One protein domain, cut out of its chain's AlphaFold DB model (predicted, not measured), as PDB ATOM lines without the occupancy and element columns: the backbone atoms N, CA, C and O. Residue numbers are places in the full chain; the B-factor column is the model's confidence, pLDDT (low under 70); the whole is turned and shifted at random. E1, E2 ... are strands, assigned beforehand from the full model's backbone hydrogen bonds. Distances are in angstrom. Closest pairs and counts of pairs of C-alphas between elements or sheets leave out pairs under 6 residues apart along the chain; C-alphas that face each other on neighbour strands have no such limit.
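This is residues 166 to 297 and 340 to 384 of the 701 residues of an uncharacterized protein of Prevotella sp. TF12-30 (UniProt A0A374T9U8). A curled sheet, E1 E4 E7 E6, makes one side of a loose, barrel-like body; E5 and the first part of E8 with the end of E9 make another side, with gaps between E6 and E5 and between E9 and E1, and E2 and E10 lie toward one end. The tip of the hairpin E8 and E9 and the loop of the hairpin E2 and E3 make the two opposite ends of an elongated outline, 65 by 42 by 30 A. The 177 printed residues hold no named helix and ten named strands, E1 to E10 in order along the chain; the class is all strand, though under half of the residues, 79 of 177, are in named elements. The sheets run E1 E4 E7 E6, antiparallel, E5 E8 E9, antiparallel, and E3 E2 E10, mixed. The whole is only just loose, close to compact, with a radius of gyration of the C-alphas of 19.2 A.

E1, residues 170 to 177, is an edge strand of the largest sheet, which is strongly twisted, with C-alphas up to 6.0 A off its best plane. After a long link comes E2, residues 194 to 202; the closest C-alphas of E1 and E2, those of Thr 176 and Asn 194, are 5.7 A apart. E2 forms a hairpin with E3, residues 217 to 219, with N 201 and O 218 at 2.9 A. E3 runs on into E4, residues 222 to 231, across a break of 2 residues, at 46 degrees. E4 is the antiparallel neighbour of E1 at 151 degrees, with N 172 and O 229 at 2.9 A; it also comes to 4.3 A from E2, between the C-alphas of Ala 223 and Ser 198. E5, residues 240 to 247, and E6, residues 256 to 258, belong to different sheets, their closest C-alphas, those of Lys 244 and Leu 258, being 5.8 A apart. E6 and E7, residues 282 to 288, are a hairpin, with N 257 and O 287 at 2.8 A; E7 is also antiparallel to E4, with N 284 and O 226 at 2.8 A. Residues 262 to 263 pair briefly with residues 282 to 283 of E7, antiparallel. E8, residues 342 to 356, is antiparallel to E5, with N 345 and O 244 at 2.8 A, and bends by 80 degrees at residue 353. E9, residues 362 to 371, forms a hairpin with E8, with N 366 and O 350 at 2.8 A; its closest C-alpha pair with E1 is Gln 370 and Ser 170, 6.6 A. E10, residues 377 to 382, is parallel to E2 at 19 degrees, with N 382 and O 198 at 2.8 A, and is near E5.

E1 begins at C-alpha 170 (-57.447, -14.246, 5.808) and is 21.4 A long. E2 measures 27.4 A, E4 27.0 A, and E9 28.1 A from first to last C-alpha. E8, the longest strand, covers 36.1 A and ends at C-alpha 356 (-73.427, 5.872, 16.145). E10 ends at C-alpha 382 (-33.380, -6.357, -12.461).

The two C-alphas farthest apart, those of Asp 209 and Gly 360, are 66.1 A apart. Residues 298 to 339 are not printed, and C-alphas 297 and 340 are 10.8 A apart across this cut. The links E1 to E2, E2 to E3 and E6 to E7 are long. The mean pLDDT of the printed part is 77.9; 38 residues are under 70, among them 180 to 193 and 267 to 280.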
ATOM      1  N   LYS A 166     -69.168 -10.752   4.761       64.50
ATOM      2  CA  LYS A 166     -68.438 -11.658   5.647       64.50
ATOM      3  C   LYS A 166     -67.079 -11.019   5.926       64.50
ATOM      4  O   LYS A 166     -66.366 -10.636   5.006       64.50
ATOM      5  N   ASN A 167     -66.725 -10.900   7.202       75.44
ATOM      6  CA  ASN A 167     -65.433 -10.363   7.614       75.44
ATOM      7  C   ASN A 167     -64.301 -11.121   6.893       75.44
ATOM      8  O   ASN A 167     -64.221 -12.346   7.019       75.44
ATOM      9  N   LEU A 168     -63.442 -10.419   6.143       82.31
ATOM     10  CA  LEU A 168     -62.295 -11.032   5.472       82.31
ATOM     11  C   LEU A 168     -61.303 -11.478   6.546       82.31
ATOM     12  O   LEU A 168     -60.596 -10.664   7.131       82.31
ATOM     13  N   THR A 169     -61.275 -12.779   6.822       82.62
ATOM     14  CA  THR A 169     -60.506 -13.363   7.934       82.62
ATOM     15  C   THR A 169     -59.062 -13.674   7.566       82.62
ATOM     16  O   THR A 169     -58.186 -13.664   8.429       82.62
ATOM     17  N   SER A 170     -58.799 -13.995   6.299       83.06
ATOM     18  CA  SER A 170     -57.447 -14.246   5.808       83.06
ATOM     19  C   SER A 170     -57.373 -14.094   4.292       83.06
ATOM     20  O   SER A 170     -58.371 -14.215   3.584       83.06
ATOM     21  N   ILE A 171     -56.161 -13.847   3.806       86.81
ATOM     22  CA  ILE A 171     -55.816 -13.872   2.386       86.81
ATOM     23  C   ILE A 171     -54.740 -14.944   2.238       86.81
ATOM     24  O   ILE A 171     -53.746 -14.915   2.963       86.81
ATOM     25  N   ALA A 172     -54.940 -15.897   1.334       83.12
ATOM     26  CA  ALA A 172     -53.936 -16.899   1.004       83.12
ATOM     27  C   ALA A 172     -53.251 -16.525  -0.310       83.12
ATOM     28  O   ALA A 172     -53.925 -16.261  -1.303       83.12
ATOM     29  N   ILE A 173     -51.918 -16.516  -0.316       83.25
ATOM     30  CA  ILE A 173     -51.115 -16.320  -1.524       83.25
ATOM     31  C   ILE A 173     -50.774 -17.706  -2.064       83.25
ATOM     32  O   ILE A 173     -50.040 -18.470  -1.439       83.25
ATOM     33  N   ASN A 174     -51.356 -18.050  -3.207       77.19
ATOM     34  CA  ASN A 174     -51.308 -19.403  -3.751       77.19
ATOM     35  C   ASN A 174     -50.116 -19.623  -4.688       77.19
ATOM     36  O   ASN A 174     -49.576 -20.726  -4.731       77.19
ATOM     37  N   ALA A 175     -49.741 -18.605  -5.468       76.50
ATOM     38  CA  ALA A 175     -48.627 -18.659  -6.414       76.50
ATOM     39  C   ALA A 175     -48.265 -17.264  -6.941       76.50
ATOM     40  O   ALA A 175     -49.062 -16.325  -6.849       76.50
ATOM     41  N   THR A 176     -47.111 -17.162  -7.603       78.12
ATOM     42  CA  THR A 176     -46.751 -16.005  -8.429       78.12
ATOM     43  C   THR A 176     -46.224 -16.407  -9.803       78.12
ATOM     44  O   THR A 176     -45.711 -17.506 -10.018       78.12
ATOM     45  N   GLU A 177     -46.336 -15.478 -10.743       77.31
ATOM     46  CA  GLU A 177     -45.639 -15.485 -12.026       77.31
ATOM     47  C   GLU A 177     -44.835 -14.200 -12.139       77.31
ATOM     48  O   GLU A 177     -45.297 -13.166 -11.665       77.31
ATOM     49  N   ASN A 178     -43.675 -14.230 -12.796       74.44
ATOM     50  CA  ASN A 178     -42.926 -13.012 -13.096       74.44
ATOM     51  C   ASN A 178     -42.134 -13.123 -14.413       74.44
ATOM     52  O   ASN A 178     -41.735 -14.221 -14.807       74.44
ATOM     53  N   PRO A 179     -41.880 -12.001 -15.109       71.81
ATOM     54  CA  PRO A 179     -41.150 -11.990 -16.379       71.81
ATOM     55  C   PRO A 179     -39.655 -12.334 -16.276       71.81
ATOM     56  O   PRO A 179     -39.059 -12.667 -17.298       71.81
ATOM     57  N   VAL A 180     -39.035 -12.271 -15.091       69.75
ATOM     58  CA  VAL A 180     -37.583 -12.502 -14.917       69.75
ATOM     59  C   VAL A 180     -37.246 -13.992 -14.815       69.75
ATOM     60  O   VAL A 180     -36.266 -14.452 -15.397       69.75
ATOM     61  N   LEU A 181     -38.061 -14.750 -14.083       63.00
ATOM     62  CA  LEU A 181     -37.871 -16.172 -13.782       63.00
ATOM     63  C   LEU A 181     -38.921 -17.068 -14.470       63.00
ATOM     64  O   LEU A 181     -38.770 -18.289 -14.489       63.00
ATOM     65  N   GLY A 182     -39.961 -16.482 -15.073       56.34
ATOM     66  CA  GLY A 182     -41.045 -17.180 -15.769       56.34
ATOM     67  C   GLY A 182     -42.154 -17.708 -14.846       56.34
ATOM     68  O   GLY A 182     -42.257 -17.326 -13.680       56.34
ATOM     69  N   TYR A 183     -42.996 -18.611 -15.376       49.25
ATOM     70  CA  TYR A 183     -43.988 -19.396 -14.613       49.25
ATOM     71  C   TYR A 183     -43.247 -20.454 -13.784       49.25
ATOM     72  O   TYR A 183     -43.267 -21.644 -14.095       49.25
ATOM     73  N   TYR A 184     -42.501 -20.013 -12.778       47.94
ATOM     74  CA  TYR A 184     -41.840 -20.893 -11.829       47.94
ATOM     75  C   TYR A 184     -42.547 -20.757 -10.487       47.94
ATOM     76  O   TYR A 184     -42.304 -19.825  -9.728       47.94
ATOM     77  N   ASN A 185     -43.405 -21.740 -10.206       47.91
ATOM     78  CA  ASN A 185     -43.927 -22.041  -8.877       47.91
ATOM     79  C   ASN A 185     -42.753 -22.572  -8.033       47.91
ATOM     80  O   ASN A 185     -42.592 -23.778  -7.835       47.91
ATOM     81  N   ALA A 186     -41.823 -21.682  -7.685       39.75
ATOM     82  CA  ALA A 186     -40.575 -22.017  -7.027       39.75
ATOM     83  C   ALA A 186     -40.814 -22.214  -5.528       39.75
ATOM     84  O   ALA A 186     -40.282 -21.489  -4.696       39.75
ATOM     85  N   ALA A 187     -41.480 -23.318  -5.190       38.50
ATOM     86  CA  ALA A 187     -41.114 -24.073  -4.002       38.50
ATOM     87  C   ALA A 187     -39.697 -24.648  -4.205       38.50
ATOM     88  O   ALA A 187     -39.497 -25.859  -4.297       38.50
ATOM     89  N   PHE A 188     -38.688 -23.786  -4.373       35.66
ATOM     90  CA  PHE A 188     -37.303 -24.220  -4.443       35.66
ATOM     91  C   PHE A 188     -36.966 -24.751  -3.046       35.66
ATOM     92  O   PHE A 188     -37.024 -24.018  -2.055       35.66
ATOM     93  N   LEU A 189     -36.687 -26.054  -2.962       37.12
ATOM     94  CA  LEU A 189     -36.091 -26.701  -1.788       37.12
ATOM     95  C   LEU A 189     -36.867 -26.494  -0.467       37.12
ATOM     96  O   LEU A 189     -36.266 -26.257   0.575       37.12
ATOM     97  N   GLY A 190     -38.203 -26.573  -0.492       37.25
ATOM     98  CA  GLY A 190     -39.022 -26.519   0.731       37.25
ATOM     99  C   GLY A 190     -39.288 -25.117   1.301       37.25
ATOM    100  O   GLY A 190     -39.849 -25.012   2.390       37.25
ATOM    101  N   SER A 191     -38.938 -24.046   0.578       47.19
ATOM    102  CA  SER A 191     -39.322 -22.665   0.919       47.19
ATOM    103  C   SER A 191     -40.653 -22.276   0.253       47.19
ATOM    104  O   SER A 191     -40.874 -22.589  -0.912       47.19
ATOM    105  N   LYS A 192     -41.559 -21.604   0.980       62.16
ATOM    106  CA  LYS A 192     -42.845 -21.083   0.460       62.16
ATOM    107  C   LYS A 192     -42.695 -19.725  -0.262       62.16
ATOM    108  O   LYS A 192     -43.634 -18.944  -0.261       62.16
ATOM    109  N   LEU A 193     -41.518 -19.396  -0.805       67.19
ATOM    110  CA  LEU A 193     -41.218 -18.047  -1.303       67.19
ATOM    111  C   LEU A 193     -41.892 -17.757  -2.658       67.19
ATOM    112  O   LEU A 193     -41.601 -18.396  -3.665       67.19
ATOM    113  N   ASN A 194     -42.727 -16.729  -2.672       76.38
ATOM    114  CA  ASN A 194     -43.417 -16.143  -3.813       76.38
ATOM    115  C   ASN A 194     -42.622 -14.935  -4.341       76.38
ATOM    116  O   ASN A 194     -42.235 -14.051  -3.578       76.38
ATOM    117  N   LEU A 195     -42.368 -14.869  -5.650       76.75
ATOM    118  CA  LEU A 195     -41.530 -13.824  -6.256       76.75
ATOM    119  C   LEU A 195     -42.267 -13.056  -7.347       76.75
ATOM    120  O   LEU A 195     -42.805 -13.659  -8.282       76.75
ATOM    121  N   VAL A 196     -42.201 -11.730  -7.260       82.12
ATOM    122  CA  VAL A 196     -42.625 -10.797  -8.309       82.12
ATOM    123  C   VAL A 196     -41.441  -9.923  -8.688       82.12
ATOM    124  O   VAL A 196     -40.652  -9.518  -7.835       82.12
ATOM    125  N   SER A 197     -41.252  -9.684  -9.979       79.44
ATOM    126  CA  SER A 197     -40.054  -8.982 -10.425       79.44
ATOM    127  C   SER A 197     -40.175  -8.436 -11.826       79.44
ATOM    128  O   SER A 197     -40.770  -9.084 -12.679       79.44
ATOM    129  N   SER A 198     -39.546  -7.293 -12.082       85.38
ATOM    130  CA  SER A 198     -39.565  -6.629 -13.388       85.38
ATOM    131  C   SER A 198     -38.158  -6.359 -13.916       85.38
ATOM    132  O   SER A 198     -37.195  -6.256 -13.155       85.38
ATOM    133  N   PHE A 199     -38.039  -6.215 -15.234       87.00
ATOM    134  CA  PHE A 199     -36.840  -5.684 -15.868       87.00
ATOM    135  C   PHE A 199     -36.962  -4.175 -16.072       87.00
ATOM    136  O   PHE A 199     -38.008  -3.677 -16.492       87.00
ATOM    137  N   TYR A 200     -35.862  -3.456 -15.858       91.75
ATOM    138  CA  TYR A 200     -35.791  -2.026 -16.139       91.75
ATOM    139  C   TYR A 200     -34.432  -1.610 -16.700       91.75
ATOM    140  O   TYR A 200     -33.424  -2.306 -16.556       91.75
ATOM    141  N   GLY A 201     -34.378  -0.434 -17.315       91.75
ATOM    142  CA  GLY A 201     -33.123   0.158 -17.741       91.75
ATOM    143  C   GLY A 201     -33.267   1.588 -18.232       91.75
ATOM    144  O   GLY A 201     -34.275   2.255 -18.018       91.75
ATOM    145  N   THR A 202     -32.207   2.083 -18.856       93.38
ATOM    146  CA  THR A 202     -32.149   3.451 -19.370       93.38
ATOM    147  C   THR A 202     -31.511   3.409 -20.741       93.38
ATOM    148  O   THR A 202     -30.428   2.836 -20.896       93.38
ATOM    149  N   ALA A 203     -32.169   4.014 -21.724       93.06
ATOM    150  CA  ALA A 203     -31.679   4.056 -23.088       93.06
ATOM    151  C   ALA A 203     -30.338   4.807 -23.164       93.06
ATOM    152  O   ALA A 203     -30.257   6.004 -22.877       93.06
ATOM    153  N   ALA A 204     -29.273   4.118 -23.572       90.19
ATOM    154  CA  ALA A 204     -27.940   4.712 -23.690       90.19
ATOM    155  C   ALA A 204     -27.822   5.659 -24.902       90.19
ATOM    156  O   ALA A 204     -27.014   6.593 -24.897       90.19
ATOM    157  N   ALA A 205     -28.634   5.429 -25.936       89.25
ATOM    158  CA  ALA A 205     -28.657   6.184 -27.184       89.25
ATOM    159  C   ALA A 205     -30.087   6.288 -27.740       89.25
ATOM    160  O   ALA A 205     -30.976   5.544 -27.334       89.25
ATOM    161  N   GLN A 206     -30.292   7.216 -28.677       91.75
ATOM    162  CA  GLN A 206     -31.551   7.346 -29.409       91.75
ATOM    163  C   GLN A 206     -31.697   6.200 -30.418       91.75
ATOM    164  O   GLN A 206     -30.739   5.863 -31.114       91.75
ATOM    165  N   ASN A 207     -32.901   5.642 -30.524       91.69
ATOM    166  CA  ASN A 207     -33.236   4.577 -31.460       91.69
ATOM    167  C   ASN A 207     -34.607   4.857 -32.097       91.69
ATOM    168  O   ASN A 207     -35.652   4.491 -31.556       91.69
ATOM    169  N   GLN A 208     -34.588   5.552 -33.238       90.81
ATOM    170  CA  GLN A 208     -35.797   6.018 -33.930       90.81
ATOM    171  C   GLN A 208     -36.664   4.861 -34.436       90.81
ATOM    172  O   GLN A 208     -37.883   4.937 -34.346       90.81
ATOM    173  N   ASP A 209     -36.050   3.759 -34.880       90.00
ATOM    174  CA  ASP A 209     -36.781   2.591 -35.384       90.00
ATOM    175  C   ASP A 209     -37.716   1.987 -34.329       90.00
ATOM    176  O   ASP A 209     -38.745   1.408 -34.673       90.00
ATOM    177  N   TRP A 210     -37.384   2.147 -33.046       92.31
ATOM    178  CA  TRP A 210     -38.127   1.606 -31.905       92.31
ATOM    179  C   TRP A 210     -38.860   2.662 -31.076       92.31
ATOM    180  O   TRP A 210     -39.429   2.316 -30.037       92.31
ATOM    181  N   ASP A 211     -38.866   3.911 -31.551       92.62
ATOM    182  CA  ASP A 211     -39.452   5.067 -30.869       92.62
ATOM    183  C   ASP A 211     -38.854   5.281 -29.465       92.62
ATOM    184  O   ASP A 211     -39.577   5.569 -28.519       92.62
ATOM    185  N   ILE A 212     -37.532   5.092 -29.324       94.12
ATOM    186  CA  ILE A 212     -36.808   5.240 -28.051       94.12
ATOM    187  C   ILE A 212     -35.916   6.482 -28.088       94.12
ATOM    188  O   ILE A 212     -35.083   6.670 -28.985       94.12
ATOM    189  N   THR A 213     -36.049   7.315 -27.065       94.88
ATOM    190  CA  THR A 213     -35.248   8.522 -26.854       94.88
ATOM    191  C   THR A 213     -34.042   8.242 -25.955       94.88
ATOM    192  O   THR A 213     -34.050   7.351 -25.110       94.88
ATOM    193  N   LYS A 214     -32.942   8.986 -26.136       94.00
ATOM    194  CA  LYS A 214     -31.757   8.833 -25.278       94.00
ATOM    195  C   LYS A 214     -32.098   9.260 -23.848       94.00
ATOM    196  O   LYS A 214     -32.597  10.360 -23.648       94.00
ATOM    197  N   GLY A 215     -31.744   8.436 -22.864       92.00
ATOM    198  CA  GLY A 215     -32.046   8.684 -21.453       92.00
ATOM    199  C   GLY A 215     -33.447   8.242 -21.025       92.00
ATOM    200  O   GLY A 215     -33.763   8.348 -19.845       92.00
ATOM    201  N   GLU A 216     -34.261   7.716 -21.945       93.44
ATOM    202  CA  GLU A 216     -35.581   7.174 -21.629       93.44
ATOM    203  C   GLU A 216     -35.487   6.036 -20.614       93.44
ATOM    204  O   GLU A 216     -34.626   5.155 -20.727       93.44
ATOM    205  N   PHE A 217     -36.382   6.050 -19.627       91.81
ATOM    206  CA  PHE A 217     -36.537   4.955 -18.684       91.81
ATOM    207  C   PHE A 217     -37.315   3.819 -19.351       91.81
ATOM    208  O   PHE A 217     -38.494   3.959 -19.662       91.81
ATOM    209  N   LEU A 218     -36.642   2.697 -19.589       92.50
ATOM    210  CA  LEU A 218     -37.216   1.549 -20.281       92.50
ATOM    211  C   LEU A 218     -37.743   0.559 -19.245       92.50
ATOM    212  O   LEU A 218     -36.964  -0.076 -18.535       92.50
ATOM    213  N   ASN A 219     -39.062   0.441 -19.158       89.06
ATOM    214  CA  ASN A 219     -39.767  -0.480 -18.274       89.06
ATOM    215  C   ASN A 219     -41.129  -0.809 -18.901       89.06
ATOM    216  O   ASN A 219     -41.832   0.089 -19.349       89.06
ATOM    217  N   ASN A 220     -41.503  -2.090 -18.924       82.88
ATOM    218  CA  ASN A 220     -42.803  -2.524 -19.450       82.88
ATOM    219  C   ASN A 220     -43.929  -2.428 -18.406       82.88
ATOM    220  O   ASN A 220     -45.067  -2.767 -18.711       82.88
ATOM    221  N   GLY A 221     -43.619  -2.026 -17.170       85.88
ATOM    222  CA  GLY A 221     -44.563  -1.936 -16.054       85.88
ATOM    223  C   GLY A 221     -44.998  -3.293 -15.498       85.88
ATOM    224  O   GLY A 221     -45.551  -3.343 -14.411       85.88
ATOM    225  N   ASP A 222     -44.717  -4.388 -16.196       88.75
ATOM    226  CA  ASP A 222     -45.081  -5.751 -15.818       88.75
ATOM    227  C   ASP A 222     -44.057  -6.346 -14.838       88.75
ATOM    228  O   ASP A 222     -42.904  -6.579 -15.204       88.75
ATOM    229  N   ALA A 223     -44.469  -6.582 -13.589       87.81
ATOM    230  CA  ALA A 223     -43.703  -7.341 -12.596       87.81
ATOM    231  C   ALA A 223     -44.258  -8.759 -12.378       87.81
ATOM    232  O   ALA A 223     -43.771  -9.486 -11.504       87.81
ATOM    233  N   GLY A 224     -45.255  -9.156 -13.174       86.50
ATOM    234  CA  GLY A 224     -45.925 -10.439 -13.085       86.50
ATOM    235  C   GLY A 224     -47.293 -10.394 -12.408       86.50
ATOM    236  O   GLY A 224     -47.984  -9.377 -12.414       86.50
ATOM    237  N   LYS A 225     -47.707 -11.535 -11.853       88.50
ATOM    238  CA  LYS A 225     -49.036 -11.735 -11.255       88.50
ATOM    239  C   LYS A 225     -48.939 -12.485  -9.933       88.50
ATOM    240  O   LYS A 225     -48.088 -13.361  -9.781       88.50
ATOM    241  N   ILE A 226     -49.851 -12.185  -9.015       88.12
ATOM    242  CA  ILE A 226     -50.069 -12.924  -7.769       88.12
ATOM    243  C   ILE A 226     -51.412 -13.634  -7.873       88.12
ATOM    244  O   ILE A 226     -52.394 -13.033  -8.295       88.12
ATOM    245  N   TYR A 227     -51.463 -14.897  -7.469       86.12
ATOM    246  CA  TYR A 227     -52.708 -15.645  -7.357       86.12
ATOM    247  C   TYR A 227     -53.126 -15.725  -5.896       86.12
ATOM    248  O   TYR A 227     -52.373 -16.260  -5.082       86.12
ATOM    249  N   ILE A 228     -54.309 -15.210  -5.561       84.88
ATOM    250  CA  ILE A 228     -54.787 -15.113  -4.176       84.88
ATOM    251  C   ILE A 228     -56.146 -15.781  -3.974       84.88
ATOM    252  O   ILE A 228     -56.991 -15.765  -4.864       84.88
ATOM    253  N   THR A 229     -56.385 -16.318  -2.781       83.88
ATOM    254  CA  THR A 229     -57.723 -16.700  -2.306       83.88
ATOM    255  C   THR A 229     -58.120 -15.781  -1.161       83.88
ATOM    256  O   THR A 229     -57.347 -15.574  -0.224       83.88
ATOM    257  N   LEU A 230     -59.333 -15.241  -1.238       83.44
ATOM    258  CA  LEU A 230     -59.962 -14.486  -0.159       83.44
ATOM    259  C   LEU A 230     -60.740 -15.470   0.720       83.44
ATOM    260  O   LEU A 230     -61.446 -16.323   0.188       83.44
ATOM    261  N   ASN A 231     -60.588 -15.387   2.044       79.69
ATOM    262  CA  ASN A 231     -61.312 -16.243   2.981       79.69
ATOM    263  C   ASN A 231     -62.219 -15.420   3.909       79.69
ATOM    264  O   ASN A 231     -61.719 -14.572   4.658       79.69
ATOM    265  N   PRO A 232     -63.512 -15.753   3.995       72.88
ATOM    266  CA  PRO A 232     -64.175 -16.853   3.288       72.88
ATOM    267  C   PRO A 232     -64.327 -16.585   1.771       72.88
ATOM    268  O   PRO A 232     -64.278 -15.439   1.333       72.88
ATOM    269  N   ASN A 233     -64.443 -17.650   0.971       69.94
ATOM    270  CA  ASN A 233     -64.367 -17.593  -0.500       69.94
ATOM    271  C   ASN A 233     -65.615 -17.007  -1.176       69.94
ATOM    272  O   ASN A 233     -65.621 -16.852  -2.393       69.94
ATOM    273  N   GLU A 234     -66.658 -16.701  -0.405       69.31
ATOM    274  CA  GLU A 234     -67.859 -16.033  -0.903       69.31
ATOM    275  C   GLU A 234     -67.746 -14.499  -0.897       69.31
ATOM    276  O   GLU A 234     -68.681 -13.830  -1.323       69.31
ATOM    277  N   ILE A 235     -66.625 -13.929  -0.434       72.88
ATOM    278  CA  ILE A 235     -66.373 -12.485  -0.542       72.88
ATOM    279  C   ILE A 235     -66.186 -12.112  -2.019       72.88
ATOM    280  O   ILE A 235     -65.265 -12.612  -2.669       72.88
ATOM    281  N   ASP A 236     -67.022 -11.201  -2.528       74.50
ATOM    282  CA  ASP A 236     -66.845 -10.607  -3.860       74.50
ATOM    283  C   ASP A 236     -65.559  -9.750  -3.861       74.50
ATOM    284  O   ASP A 236     -65.416  -8.859  -3.016       74.50
ATOM    285  N   PRO A 237     -64.599  -9.983  -4.779       78.00
ATOM    286  CA  PRO A 237     -63.406  -9.151  -4.912       78.00
ATOM    287  C   PRO A 237     -63.681  -7.660  -5.071       78.00
ATOM    288  O   PRO A 237     -62.839  -6.861  -4.671       78.00
ATOM    289  N   GLU A 238     -64.836  -7.276  -5.627       76.94
ATOM    290  CA  GLU A 238     -65.229  -5.867  -5.758       76.94
ATOM    291  C   GLU A 238     -65.439  -5.179  -4.396       76.94
ATOM    292  O   GLU A 238     -65.418  -3.952  -4.316       76.94
ATOM    293  N   CYS A 239     -65.596  -5.938  -3.303       76.12
ATOM    294  CA  CYS A 239     -65.640  -5.390  -1.946       76.12
ATOM    295  C   CYS A 239     -64.258  -4.951  -1.427       76.12
ATOM    296  O   CYS A 239     -64.180  -4.260  -0.407       76.12
ATOM    297  N   ILE A 240     -63.170  -5.340  -2.100       84.94
ATOM    298  CA  ILE A 240     -61.812  -4.898  -1.778       84.94
ATOM    299  C   ILE A 240     -61.540  -3.582  -2.505       84.94
ATOM    300  O   ILE A 240     -61.457  -3.540  -3.729       84.94
ATOM    301  N   THR A 241     -61.386  -2.500  -1.746       86.62
ATOM    302  CA  THR A 241     -61.222  -1.145  -2.293       86.62
ATOM    303  C   THR A 241     -59.769  -0.777  -2.576       86.62
ATOM    304  O   THR A 241     -59.512   0.104  -3.393       86.62
ATOM    305  N   ASP A 242     -58.817  -1.434  -1.910       91.00
ATOM    306  CA  ASP A 242     -57.382  -1.230  -2.115       91.00
ATOM    307  C   ASP A 242     -56.605  -2.505  -1.764       91.00
ATOM    308  O   ASP A 242     -56.927  -3.207  -0.799       91.00
ATOM    309  N   LEU A 243     -55.564  -2.798  -2.542       93.75
ATOM    310  CA  LEU A 243     -54.699  -3.955  -2.355       93.75
ATOM    311  C   LEU A 243     -53.238  -3.518  -2.452       93.75
ATOM    312  O   LEU A 243     -52.821  -2.884  -3.419       93.75
ATOM    313  N   LYS A 244     -52.430  -3.871  -1.449       95.62
ATOM    314  CA  LYS A 244     -51.037  -3.420  -1.337       95.62
ATOM    315  C   LYS A 244     -50.092  -4.549  -0.965       95.62
ATOM    316  O   LYS A 244     -50.443  -5.434  -0.191       95.62
ATOM    317  N   LEU A 245     -48.862  -4.474  -1.473       93.50
ATOM    318  CA  LEU A 245     -47.738  -5.242  -0.938       93.50
ATOM    319  C   LEU A 245     -47.135  -4.468   0.228       93.50
ATOM    320  O   LEU A 245     -46.711  -3.330   0.037       93.50
ATOM    321  N   VAL A 246     -47.085  -5.074   1.413       93.88
ATOM    322  CA  VAL A 246     -46.561  -4.436   2.631       93.88
ATOM    323  C   VAL A 246     -45.554  -5.322   3.352       93.88
ATOM    324  O   VAL A 246     -45.643  -6.548   3.295       93.88
ATOM    325  N   ASP A 247     -44.566  -4.709   4.002       90.94
ATOM    326  CA  ASP A 247     -43.571  -5.409   4.819       90.94
ATOM    327  C   ASP A 247     -44.081  -5.693   6.248       90.94
ATOM    328  O   ASP A 247     -45.225  -5.388   6.604       90.94
ATOM    329  N   SER A 248     -43.236  -6.301   7.087       86.38
ATOM    330  CA  SER A 248     -43.566  -6.634   8.483       86.38
ATOM    331  C   SER A 248     -43.847  -5.425   9.380       86.38
ATOM    332  O   SER A 248     -44.281  -5.593  10.515       86.38
ATOM    333  N   GLN A 249     -43.570  -4.213   8.901       88.88
ATOM    334  CA  GLN A 249     -43.836  -2.948   9.581       88.88
ATOM    335  C   GLN A 249     -45.031  -2.203   8.958       88.88
ATOM    336  O   GLN A 249     -45.393  -1.132   9.434       88.88
ATOM    337  N   GLY A 250     -45.654  -2.762   7.914       88.06
ATOM    338  CA  GLY A 250     -46.769  -2.153   7.194       88.06
ATOM    339  C   GLY A 250     -46.355  -1.139   6.124       88.06
ATOM    340  O   GLY A 250     -47.235  -0.497   5.553       88.06
ATOM    341  N   ASN A 251     -45.058  -0.992   5.823       92.62
ATOM    342  CA  ASN A 251     -44.617  -0.098   4.752       92.62
ATOM    343  C   ASN A 251     -44.877  -0.740   3.391       92.62
ATOM    344  O   ASN A 251     -44.589  -1.922   3.194       92.62
ATOM    345  N   GLU A 252     -45.355   0.057   2.441       92.88
ATOM    346  CA  GLU A 252     -45.604  -0.392   1.073       92.88
ATOM    347  C   GLU A 252     -44.305  -0.788   0.349       92.88
ATOM    348  O   GLU A 252     -43.233  -0.217   0.577       92.88
ATOM    349  N   ALA A 253     -44.400  -1.780  -0.538       89.81
ATOM    350  CA  ALA A 253     -43.299  -2.176  -1.403       89.81
ATOM    351  C   ALA A 253     -42.915  -1.018  -2.331       89.81
ATOM    352  O   ALA A 253     -43.703  -0.575  -3.166       89.81
ATOM    353  N   LYS A 254     -41.687  -0.516  -2.200       89.69
ATOM    354  CA  LYS A 254     -41.220   0.576  -3.053       89.69
ATOM    355  C   LYS A 254     -41.050   0.093  -4.488       89.69
ATOM    356  O   LYS A 254     -40.611  -1.025  -4.729       89.69
ATOM    357  N   GLY A 255     -41.412   0.944  -5.442       88.75
ATOM    358  CA  GLY A 255     -41.301   0.638  -6.866       88.75
ATOM    359  C   GLY A 255     -42.379  -0.292  -7.428       88.75
ATOM    360  O   GLY A 255     -42.470  -0.396  -8.653       88.75
ATOM    361  N   PHE A 256     -43.225  -0.895  -6.582       92.31
ATOM    362  CA  PHE A 256     -44.262  -1.848  -6.982       92.31
ATOM    363  C   PHE A 256     -45.646  -1.462  -6.455       92.31
ATOM    364  O   PHE A 256     -45.789  -0.968  -5.340       92.31
ATOM    365  N   LYS A 257     -46.683  -1.737  -7.245       94.62
ATOM    366  CA  LYS A 257     -48.094  -1.613  -6.857       94.62
ATOM    367  C   LYS A 257     -48.865  -2.852  -7.283       94.62
ATOM    368  O   LYS A 257     -48.485  -3.507  -8.249       94.62
ATOM    369  N   LEU A 258     -49.947  -3.163  -6.582       94.75
ATOM    370  CA  LEU A 258     -50.900  -4.170  -7.037       94.75
ATOM    371  C   LEU A 258     -51.991  -3.480  -7.856       94.75
ATOM    372  O   LEU A 258     -52.383  -2.359  -7.537       94.75
ATOM    373  N   GLY A 259     -52.410  -4.114  -8.947       92.75
ATOM    374  CA  GLY A 259     -53.602  -3.711  -9.683       92.75
ATOM    375  C   GLY A 259     -54.856  -4.397  -9.148       92.75
ATOM    376  O   GLY A 259     -54.820  -5.083  -8.125       92.75
ATOM    377  N   ASP A 260     -55.955  -4.228  -9.875       90.62
ATOM    378  CA  ASP A 260     -57.260  -4.752  -9.475       90.62
ATOM    379  C   ASP A 260     -57.303  -6.285  -9.495       90.62
ATOM    380  O   ASP A 260     -56.633  -6.941 -10.299       90.62
ATOM    381  N   ILE A 261     -58.134  -6.857  -8.621       88.56
ATOM    382  CA  ILE A 261     -58.366  -8.301  -8.553       88.56
ATOM    383  C   ILE A 261     -59.173  -8.744  -9.782       88.56
ATOM    384  O   ILE A 261     -60.224  -8.184 -10.086       88.56
ATOM    385  N   GLN A 262     -58.697  -9.772 -10.483       88.88
ATOM    386  CA  GLN A 262     -59.304 -10.292 -11.708       88.88
ATOM    387  C   GLN A 262     -59.628 -11.780 -11.573       88.88
ATOM    388  O   GLN A 262     -58.943 -12.545 -10.890       88.88
ATOM    389  N   THR A 263     -60.685 -12.215 -12.253       84.56
ATOM    390  CA  THR A 263     -60.972 -13.644 -12.405       84.56
ATOM    391  C   THR A 263     -59.914 -14.295 -13.293       84.56
ATOM    392  O   THR A 263     -59.346 -13.659 -14.181       84.56
ATOM    393  N   THR A 264     -59.621 -15.571 -13.046       77.75
ATOM    394  CA  THR A 264     -58.597 -16.296 -13.799       77.75
ATOM    395  C   THR A 264     -59.046 -17.712 -14.128       77.75
ATOM    396  O   THR A 264     -59.571 -18.433 -13.284       77.75
ATOM    397  N   ASP A 265     -58.786 -18.135 -15.365       74.38
ATOM    398  CA  ASP A 265     -59.017 -19.511 -15.829       74.38
ATOM    399  C   ASP A 265     -57.788 -20.410 -15.603       74.38
ATOM    400  O   ASP A 265     -57.701 -21.540 -16.100       74.38
ATOM    401  N   ARG A 266     -56.773 -19.896 -14.898       70.00
ATOM    402  CA  ARG A 266     -55.551 -20.641 -14.602       70.00
ATOM    403  C   ARG A 266     -55.855 -21.796 -13.657       70.00
ATOM    404  O   ARG A 266     -56.626 -21.678 -12.713       70.00
ATOM    405  N   VAL A 267     -55.187 -22.920 -13.894       66.12
ATOM    406  CA  VAL A 267     -55.134 -24.055 -12.969       66.12
ATOM    407  C   VAL A 267     -53.741 -24.050 -12.355       66.12
ATOM    408  O   VAL A 267     -52.763 -24.180 -13.089       66.12
ATOM    409  N   LEU A 268     -53.636 -23.867 -11.038       66.12
ATOM    410  CA  LEU A 268     -52.348 -23.914 -10.346       66.12
ATOM    411  C   LEU A 268     -51.925 -25.378 -10.182       66.12
ATOM    412  O   LEU A 268     -52.569 -26.144  -9.471       66.12
ATOM    413  N   THR A 269     -50.847 -25.777 -10.853       54.50
ATOM    414  CA  THR A 269     -50.240 -27.109 -10.723       54.50
ATOM    415  C   THR A 269     -48.764 -26.985 -10.352       54.50
ATOM    416  O   THR A 269     -48.075 -26.033 -10.735       54.50
ATOM    417  N   TYR A 270     -48.244 -27.964  -9.610       51.72
ATOM    418  CA  TYR A 270     -46.803 -28.108  -9.409       51.72
ATOM    419  C   TYR A 270     -46.161 -28.636 -10.709       51.72
ATOM    420  O   TYR A 270     -46.043 -29.840 -10.897       51.72
ATOM    421  N   GLY A 271     -45.771 -27.732 -11.618       42.81
ATOM    422  CA  GLY A 271     -45.062 -28.051 -12.868       42.81
ATOM    423  C   GLY A 271     -45.955 -28.545 -14.025       42.81
ATOM    424  O   GLY A 271     -46.400 -29.685 -14.028       42.81
ATOM    425  N   PHE A 272     -46.118 -27.695 -15.056       28.38
ATOM    426  CA  PHE A 272     -46.901 -27.864 -16.306       28.38
ATOM    427  C   PHE A 272     -48.440 -28.008 -16.178       28.38
ATOM    428  O   PHE A 272     -48.963 -28.685 -15.299       28.38
ATOM    429  N   THR A 273     -49.181 -27.373 -17.105       33.56
ATOM    430  CA  THR A 273     -50.656 -27.243 -17.097       33.56
ATOM    431  C   THR A 273     -51.337 -27.711 -18.393       33.56
ATOM    432  O   THR A 273     -50.886 -27.384 -19.495       33.56
ATOM    433  N   LYS A 274     -52.494 -28.387 -18.257       27.34
ATOM    434  CA  LYS A 274     -53.645 -28.275 -19.183       27.34
ATOM    435  C   LYS A 274     -54.982 -28.759 -18.557       27.34
ATOM    436  O   LYS A 274     -55.093 -29.943 -18.279       27.34
ATOM    437  N   ALA A 275     -55.956 -27.824 -18.485       30.97
ATOM    438  CA  ALA A 275     -57.444 -27.897 -18.347       30.97
ATOM    439  C   ALA A 275     -58.058 -28.645 -17.121       30.97
ATOM    440  O   ALA A 275     -57.448 -29.582 -16.637       30.97
ATOM    441  N   ALA A 276     -59.244 -28.345 -16.548       31.36
ATOM    442  CA  ALA A 276     -60.366 -27.429 -16.833       31.36
ATOM    443  C   ALA A 276     -61.125 -27.025 -15.528       31.36
ATOM    444  O   ALA A 276     -61.119 -27.779 -14.561       31.36
ATOM    445  N   SER A 277     -61.843 -25.892 -15.598       35.19
ATOM    446  CA  SER A 277     -62.959 -25.369 -14.763       35.19
ATOM    447  C   SER A 277     -62.726 -24.752 -13.364       35.19
ATOM    448  O   SER A 277     -62.276 -25.420 -12.444       35.19
ATOM    449  N   ALA A 278     -63.178 -23.486 -13.254       49.78
ATOM    450  CA  ALA A 278     -63.763 -22.760 -12.109       49.78
ATOM    451  C   ALA A 278     -63.026 -22.831 -10.759       49.78
ATOM    452  O   ALA A 278     -63.522 -23.411  -9.796       49.78
ATOM    453  N   ASN A 279     -61.850 -22.207 -10.669       53.47
ATOM    454  CA  ASN A 279     -61.060 -22.232  -9.444       53.47
ATOM    455  C   ASN A 279     -61.368 -21.041  -8.521       53.47
ATOM    456  O   ASN A 279     -61.370 -19.897  -8.960       53.47
ATOM    457  N   GLY A 280     -61.579 -21.315  -7.229       61.69
ATOM    458  CA  GLY A 280     -61.831 -20.335  -6.158       61.69
ATOM    459  C   GLY A 280     -60.611 -19.494  -5.746       61.69
ATOM    460  O   GLY A 280     -60.301 -19.387  -4.558       61.69
ATOM    461  N   PHE A 281     -59.881 -18.943  -6.718       73.25
ATOM    462  CA  PHE A 281     -58.807 -17.972  -6.514       73.25
ATOM    463  C   PHE A 281     -58.767 -16.954  -7.665       73.25
ATOM    464  O   PHE A 281     -59.248 -17.219  -8.765       73.25
ATOM    465  N   TYR A 282     -58.173 -15.795  -7.404       85.12
ATOM    466  CA  TYR A 282     -58.122 -14.641  -8.298       85.12
ATOM    467  C   TYR A 282     -56.689 -14.336  -8.728       85.12
ATOM    468  O   TYR A 282     -55.743 -14.732  -8.045       85.12
ATOM    469  N   GLU A 283     -56.521 -13.619  -9.837       87.94
ATOM    470  CA  GLU A 283     -55.231 -13.074 -10.258       87.94
ATOM    471  C   GLU A 283     -55.147 -11.571  -9.990       87.94
ATOM    472  O   GLU A 283     -56.113 -10.834 -10.165       87.94
ATOM    473  N   VAL A 284     -53.975 -11.116  -9.566       92.25
ATOM    474  CA  VAL A 284     -53.677  -9.715  -9.272       92.25
ATOM    475  C   VAL A 284     -52.419  -9.336 -10.053       92.25
ATOM    476  O   VAL A 284     -51.353  -9.900  -9.778       92.25
ATOM    477  N   PRO A 285     -52.490  -8.419 -11.030       93.06
ATOM    478  CA  PRO A 285     -51.306  -7.949 -11.735       93.06
ATOM    479  C   PRO A 285     -50.435  -7.101 -10.802       93.06
ATOM    480  O   PRO A 285     -50.935  -6.277 -10.038       93.06
ATOM    481  N   VAL A 286     -49.118  -7.281 -10.881       93.19
ATOM    482  CA  VAL A 286     -48.146  -6.461 -10.150       93.19
ATOM    483  C   VAL A 286     -47.500  -5.486 -11.115       93.19
ATOM    484  O   VAL A 286     -46.905  -5.872 -12.120       93.19
ATOM    485  N   LEU A 287     -47.611  -4.206 -10.784       93.44
ATOM    486  CA  LEU A 287     -47.128  -3.098 -11.582       93.44
ATOM    487  C   LEU A 287     -45.797  -2.597 -11.022       93.44
ATOM    488  O   LEU A 287     -45.739  -2.119  -9.892       93.44
ATOM    489  N   ALA A 288     -44.730  -2.659 -11.812       90.69
ATOM    490  CA  ALA A 288     -43.467  -1.992 -11.515       90.69
ATOM    491  C   ALA A 288     -43.559  -0.519 -11.931       90.69
ATOM    492  O   ALA A 288     -43.275  -0.181 -13.079       90.69
ATOM    493  N   THR A 289     -43.971   0.364 -11.025       90.12
ATOM    494  CA  THR A 289     -44.124   1.797 -11.321       90.12
ATOM    495  C   THR A 289     -42.809   2.561 -11.241       90.12
ATOM    496  O   THR A 289     -42.604   3.503 -11.998       90.12
ATOM    497  N   ASP A 290     -41.916   2.149 -10.341       88.50
ATOM    498  CA  ASP A 290     -40.595   2.760 -10.164       88.50
ATOM    499  C   ASP A 290     -39.552   1.701  -9.756       88.50
ATOM    500  O   ASP A 290     -39.017   1.722  -8.646       88.50
ATOM    501  N   PRO A 291     -39.285   0.714 -10.633       80.06
ATOM    502  CA  PRO A 291     -38.452  -0.440 -10.297       80.06
ATOM    503  C   PRO A 291     -36.999  -0.088  -9.961       80.06
ATOM    504  O   PRO A 291     -36.286  -0.921  -9.422       80.06
ATOM    505  N   ALA A 292     -36.528   1.125 -10.264       79.50
ATOM    506  CA  ALA A 292     -35.181   1.542  -9.886       79.50
ATOM    507  C   ALA A 292     -35.028   1.806  -8.375       79.50
ATOM    508  O   ALA A 292     -33.897   1.838  -7.892       79.50
ATOM    509  N   ASN A 293     -36.143   1.996  -7.662       82.19
ATOM    510  CA  ASN A 293     -36.207   2.360  -6.248       82.19
ATOM    511  C   ASN A 293     -36.799   1.230  -5.383       82.19
ATOM    512  O   ASN A 293     -37.481   1.493  -4.397       82.19
ATOM    513  N   ASP A 294     -36.542  -0.027  -5.741       69.62
ATOM    514  CA  ASP A 294     -37.044  -1.231  -5.060       69.62
ATOM    515  C   ASP A 294     -36.308  -1.604  -3.753       69.62
ATOM    516  O   ASP A 294     -36.597  -2.636  -3.152       69.62
ATOM    517  N   ASP A 295     -35.347  -0.781  -3.317       72.06
ATOM    518  CA  ASP A 295     -34.418  -1.020  -2.199       72.06
ATOM    519  C   ASP A 295     -33.553  -2.301  -2.329       72.06
ATOM    520  O   ASP A 295     -32.752  -2.592  -1.433       72.06
ATOM    521  N   PHE A 296     -33.632  -3.051  -3.435       72.31
ATOM    522  CA  PHE A 296     -32.823  -4.249  -3.644       72.31
ATOM    523  C   PHE A 296     -31.443  -3.866  -4.183       72.31
ATOM    524  O   PHE A 296     -31.284  -3.280  -5.256       72.31
ATOM    525  N   SER A 297     -30.388  -4.239  -3.459       65.06
ATOM    526  CA  SER A 297     -29.025  -4.003  -3.926       65.06
ATOM    527  C   SER A 297     -28.115  -5.182  -3.616       65.06
ATOM    528  O   SER A 297     -28.000  -5.629  -2.484       65.06
ATOM    529  N   LYS A 340     -36.407  -8.013   0.753       80.38
ATOM    530  CA  LYS A 340     -37.398  -7.638   1.755       80.38
ATOM    531  C   LYS A 340     -38.592  -8.585   1.665       80.38
ATOM    532  O   LYS A 340     -39.079  -8.872   0.571       80.38
ATOM    533  N   ALA A 341     -39.036  -9.076   2.818       81.81
ATOM    534  CA  ALA A 341     -40.197  -9.946   2.913       81.81
ATOM    535  C   ALA A 341     -41.480  -9.105   2.930       81.81
ATOM    536  O   ALA A 341     -41.634  -8.203   3.758       81.81
ATOM    537  N   TYR A 342     -42.391  -9.422   2.020       88.88
ATOM    538  CA  TYR A 342     -43.668  -8.758   1.820       88.88
ATOM    539  C   TYR A 342     -44.830  -9.737   1.990       88.88
ATOM    540  O   TYR A 342     -44.667 -10.959   1.953       88.88
ATOM    541  N   THR A 343     -46.016  -9.170   2.158       91.62
ATOM    542  CA  THR A 343     -47.297  -9.868   2.112       91.62
ATOM    543  C   THR A 343     -48.364  -8.961   1.501       91.62
ATOM    544  O   THR A 343     -48.104  -7.789   1.219       91.62
ATOM    545  N   VAL A 344     -49.570  -9.488   1.296       92.81
ATOM    546  CA  VAL A 344     -50.705  -8.737   0.750       92.81
ATOM    547  C   VAL A 344     -51.548  -8.147   1.883       92.81
ATOM    548  O   VAL A 344     -51.951  -8.858   2.803       92.81
ATOM    549  N   LYS A 345     -51.845  -6.848   1.799       94.88
ATOM    550  CA  LYS A 345     -52.820  -6.135   2.633       94.88
ATOM    551  C   LYS A 345     -54.004  -5.721   1.767       94.88
ATOM    552  O   LYS A 345     -53.809  -5.026   0.775       94.88
ATOM    553  N   ALA A 346     -55.208  -6.114   2.166       92.75
ATOM    554  CA  ALA A 346     -56.459  -5.642   1.587       92.75
ATOM    555  C   ALA A 346     -57.111  -4.603   2.502       92.75
ATOM    556  O   ALA A 346     -57.114  -4.770   3.725       92.75
ATOM    557  N   THR A 347     -57.691  -3.569   1.905       91.25
ATOM    558  CA  THR A 347     -58.589  -2.614   2.557       91.25
ATOM    559  C   THR A 347     -59.997  -2.828   2.019       91.25
ATOM    560  O   THR A 347     -60.181  -3.049   0.824       91.25
ATOM    561  N   TYR A 348     -60.981  -2.818   2.911       86.69
ATOM    562  CA  TYR A 348     -62.389  -3.043   2.592       86.69
ATOM    563  C   TYR A 348     -63.269  -2.361   3.639       86.69
ATOM    564  O   TYR A 348     -62.796  -2.014   4.720       86.69
ATOM    565  N   TYR A 349     -64.548  -2.170   3.330       80.44
ATOM    566  CA  TYR A 349     -65.505  -1.566   4.254       80.44
ATOM    567  C   TYR A 349     -66.483  -2.620   4.775       80.44
ATOM    568  O   TYR A 349     -67.001  -3.429   4.006       80.44
ATOM    569  N   LEU A 350     -66.739  -2.604   6.083       74.88
ATOM    570  CA  LEU A 350     -67.784  -3.405   6.723       74.88
ATOM    571  C   LEU A 350     -68.817  -2.489   7.355       74.88
ATOM    572  O   LEU A 350     -68.457  -1.525   8.028       74.88
ATOM    573  N   TYR A 351     -70.092  -2.825   7.202       70.19
ATOM    574  CA  TYR A 351     -71.143  -2.160   7.955       70.19
ATOM    575  C   TYR A 351     -71.092  -2.601   9.422       70.19
ATOM    576  O   TYR A 351     -71.225  -3.786   9.732       70.19
ATOM    577  N   ASP A 352     -70.890  -1.646  10.326       71.75
ATOM    578  CA  ASP A 352     -70.916  -1.874  11.766       71.75
ATOM    579  C   ASP A 352     -72.181  -1.241  12.367       71.75
ATOM    580  O   ASP A 352     -72.228  -0.018  12.535       71.75
ATOM    581  N   PRO A 353     -73.207  -2.040  12.726       64.81
ATOM    582  CA  PRO A 353     -74.473  -1.538  13.263       64.81
ATOM    583  C   PRO A 353     -74.337  -0.934  14.671       64.81
ATOM    584  O   PRO A 353     -75.303  -0.383  15.205       64.81
ATOM    585  N   THR A 354     -73.169  -1.066  15.308       71.12
ATOM    586  CA  THR A 354     -72.910  -0.542  16.656       71.12
ATOM    587  C   THR A 354     -72.380   0.888  16.648       71.12
ATOM    588  O   THR A 354     -72.504   1.585  17.660       71.12
ATOM    589  N   VAL A 355     -71.854   1.355  15.511       73.44
ATOM    590  CA  VAL A 355     -71.385   2.734  15.341       73.44
ATOM    591  C   VAL A 355     -72.578   3.685  15.382       73.44
ATOM    592  O   VAL A 355     -73.621   3.418  14.791       73.44
ATOM    593  N   THR A 356     -72.440   4.785  16.118       76.25
ATOM    594  CA  THR A 356     -73.427   5.872  16.145       76.25
ATOM    595  C   THR A 356     -72.821   7.058  15.414       76.25
ATOM    596  O   THR A 356     -71.753   7.526  15.804       76.25
ATOM    597  N   ASN A 357     -73.473   7.494  14.342       74.12
ATOM    598  CA  ASN A 357     -73.048   8.643  13.553       74.12
ATOM    599  C   ASN A 357     -73.305   9.946  14.325       74.12
ATOM    600  O   ASN A 357     -74.043   9.967  15.312       74.12
ATOM    601  N   GLU A 358     -72.706  11.049  13.871       76.12
ATOM    602  CA  GLU A 358     -72.842  12.368  14.515       76.12
ATOM    603  C   GLU A 358     -74.299  12.865  14.576       76.12
ATOM    604  O   GLU A 358     -74.659  13.619  15.478       76.12
ATOM    605  N   ASP A 359     -75.156  12.394  13.666       71.38
ATOM    606  CA  ASP A 359     -76.596  12.679  13.616       71.38
ATOM    607  C   ASP A 359     -77.446  11.788  14.552       71.38
ATOM    608  O   ASP A 359     -78.672  11.904  14.588       71.38
ATOM    609  N   GLY A 360     -76.811  10.891  15.315       67.69
ATOM    610  CA  GLY A 360     -77.470   9.943  16.215       67.69
ATOM    611  C   GLY A 360     -78.044   8.697  15.532       67.69
ATOM    612  O   GLY A 360     -78.592   7.833  16.226       67.69
ATOM    613  N   SER A 361     -77.918   8.561  14.206       63.88
ATOM    614  CA  SER A 361     -78.275   7.334  13.487       63.88
ATOM    615  C   SER A 361     -77.305   6.195  13.825       63.88
ATOM    616  O   SER A 361     -76.140   6.418  14.167       63.88
ATOM    617  N   LYS A 362     -77.793   4.950  13.776       64.12
ATOM    618  CA  LYS A 362     -76.975   3.756  14.021       64.12
ATOM    619  C   LYS A 362     -76.557   3.098  12.717       64.12
ATOM    620  O   LYS A 362     -77.376   2.918  11.819       64.12
ATOM    621  N   GLY A 363     -75.307   2.657  12.686       62.16
ATOM    622  CA  GLY A 363     -74.707   1.952  11.572       62.16
ATOM    623  C   GLY A 363     -73.878   2.849  10.667       62.16
ATOM    624  O   GLY A 363     -74.363   3.864  10.175       62.16
ATOM    625  N   ALA A 364     -72.642   2.436  10.410       70.38
ATOM    626  CA  ALA A 364     -71.750   3.100   9.466       70.38
ATOM    627  C   ALA A 364     -70.901   2.073   8.716       70.38
ATOM    628  O   ALA A 364     -70.614   0.996   9.243       70.38
ATOM    629  N   LEU A 365     -70.464   2.418   7.505       73.94
ATOM    630  CA  LEU A 365     -69.384   1.694   6.843       73.94
ATOM    631  C   LEU A 365     -68.064   2.061   7.524       73.94
ATOM    632  O   LEU A 365     -67.670   3.222   7.561       73.94
ATOM    633  N   VAL A 366     -67.384   1.061   8.071       78.25
ATOM    634  CA  VAL A 366     -66.107   1.207   8.767       78.25
ATOM    635  C   VAL A 366     -65.009   0.598   7.912       78.25
ATOM    636  O   VAL A 366     -65.112  -0.559   7.499       78.25
ATOM    637  N   GLU A 367     -63.940   1.358   7.682       86.69
ATOM    638  CA  GLU A 367     -62.741   0.854   7.014       86.69
ATOM    639  C   GLU A 367     -62.086  -0.247   7.863       86.69
ATOM    640  O   GLU A 367     -61.856  -0.104   9.069       86.69
ATOM    641  N   LYS A 368     -61.786  -1.376   7.225       88.12
ATOM    642  CA  LYS A 368     -61.081  -2.517   7.798       88.12
ATOM    643  C   LYS A 368     -59.891  -2.871   6.922       88.12
ATOM    644  O   LYS A 368     -59.865  -2.619   5.716       88.12
ATOM    645  N   HIS A 369     -58.914  -3.521   7.542       90.88
ATOM    646  CA  HIS A 369     -57.774  -4.078   6.836       90.88
ATOM    647  C   HIS A 369     -57.600  -5.546   7.185       90.88
ATOM    648  O   HIS A 369     -57.707  -5.922   8.352       90.88
ATOM    649  N   GLN A 370     -57.245  -6.347   6.186       91.75
ATOM    650  CA  GLN A 370     -56.766  -7.705   6.395       91.75
ATOM    651  C   GLN A 370     -55.375  -7.846   5.794       91.75
ATOM    652  O   GLN A 370     -55.152  -7.523   4.630       91.75
ATOM    653  N   VAL A 371     -54.446  -8.357   6.594       91.62
ATOM    654  CA  VAL A 371     -53.093  -8.701   6.153       91.62
ATOM    655  C   VAL A 371     -53.016 -10.220   6.027       91.62
ATOM    656  O   VAL A 371     -53.527 -10.947   6.888       91.62
ATOM    657  N   ALA A 372     -52.432 -10.718   4.940       87.81
ATOM    658  CA  ALA A 372     -52.150 -12.139   4.796       87.81
ATOM    659  C   ALA A 372     -51.250 -12.624   5.957       87.81
ATOM    660  O   ALA A 372     -50.377 -11.893   6.427       87.81
ATOM    661  N   PRO A 373     -51.457 -13.854   6.459       81.94
ATOM    662  CA  PRO A 373     -50.821 -14.317   7.692       81.94
ATOM    663  C   PRO A 373     -49.318 -14.605   7.546       81.94
ATOM    664  O   PRO A 373     -48.632 -14.783   8.551       81.94
ATOM    665  N   THR A 374     -48.799 -14.688   6.317       83.19
ATOM    666  CA  THR A 374     -47.407 -15.048   6.021       83.19
ATOM    667  C   THR A 374     -46.704 -13.972   5.198       83.19
ATOM    668  O   THR A 374     -47.247 -13.450   4.228       83.19
ATOM    669  N   TYR A 375     -45.460 -13.668   5.574       81.81
ATOM    670  CA  TYR A 375     -44.538 -12.817   4.812       81.81
ATOM    671  C   TYR A 375     -43.676 -13.680   3.900       81.81
ATOM    672  O   TYR A 375     -42.481 -13.864   4.127       81.81
ATOM    673  N   ASP A 376     -44.322 -14.290   2.916       79.50
ATOM    674  CA  ASP A 376     -43.693 -15.239   2.009       79.50
ATOM    675  C   ASP A 376     -43.477 -14.670   0.605       79.50
ATOM    676  O   ASP A 376     -43.132 -15.424  -0.296       79.50
ATOM    677  N   MET A 377     -43.610 -13.353   0.414       81.38
ATOM    678  CA  MET A 377     -43.352 -12.696  -0.866       81.38
ATOM    679  C   MET A 377     -42.053 -11.894  -0.872       81.38
ATOM    680  O   MET A 377     -41.660 -11.327   0.143       81.38
ATOM    681  N   ALA A 378     -41.431 -11.752  -2.040       81.56
ATOM    682  CA  ALA A 378     -40.444 -10.710  -2.299       81.56
ATOM    683  C   ALA A 378     -40.691 -10.041  -3.657       81.56
ATOM    684  O   ALA A 378     -41.141 -10.683  -4.611       81.56
ATOM    685  N   ALA A 379     -40.371  -8.749  -3.726       83.50
ATOM    686  CA  ALA A 379     -40.456  -7.933  -4.928       83.50
ATOM    687  C   ALA A 379     -39.091  -7.302  -5.211       83.50
ATOM    688  O   ALA A 379     -38.475  -6.753  -4.300       83.50
ATOM    689  N   PHE A 380     -38.602  -7.415  -6.444       80.75
ATOM    690  CA  PHE A 380     -37.326  -6.823  -6.855       80.75
ATOM    691  C   PHE A 380     -37.290  -6.582  -8.362       80.75
ATOM    692  O   PHE A 380     -37.995  -7.223  -9.139       80.75
ATOM    693  N   ALA A 381     -36.450  -5.671  -8.807       83.88
ATOM    694  CA  ALA A 381     -36.251  -5.345 -10.195       83.88
ATOM    695  C   ALA A 381     -34.817  -5.626 -10.621       83.88
ATOM    696  O   ALA A 381     -33.849  -5.511  -9.867       83.88
ATOM    697  N   VAL A 382     -34.668  -5.998 -11.885       79.25
ATOM    698  CA  VAL A 382     -33.380  -6.357 -12.461       79.25
ATOM    699  C   VAL A 382     -33.050  -5.379 -13.569       79.25
ATOM    700  O   VAL A 382     -33.824  -5.203 -14.507       79.25
ATOM    701  N   LYS A 383     -31.860  -4.782 -13.489       85.88
ATOM    702  CA  LYS A 383     -31.233  -4.122 -14.631       85.88
ATOM    703  C   LYS A 383     -30.454  -5.173 -15.424       85.88
ATOM    704  O   LYS A 383     -29.377  -5.568 -14.966       85.88
ATOM    705  N   PRO A 384     -30.980  -5.673 -16.554       85.75
ATOM    706  CA  PRO A 384     -30.364  -6.797 -17.233       85.75
ATOM    707  C   PRO A 384     -29.137  -6.370 -18.048       85.75
ATOM    708  O   PRO A 384     -28.825  -5.181 -18.185       85.75
TER     709      PRO A 384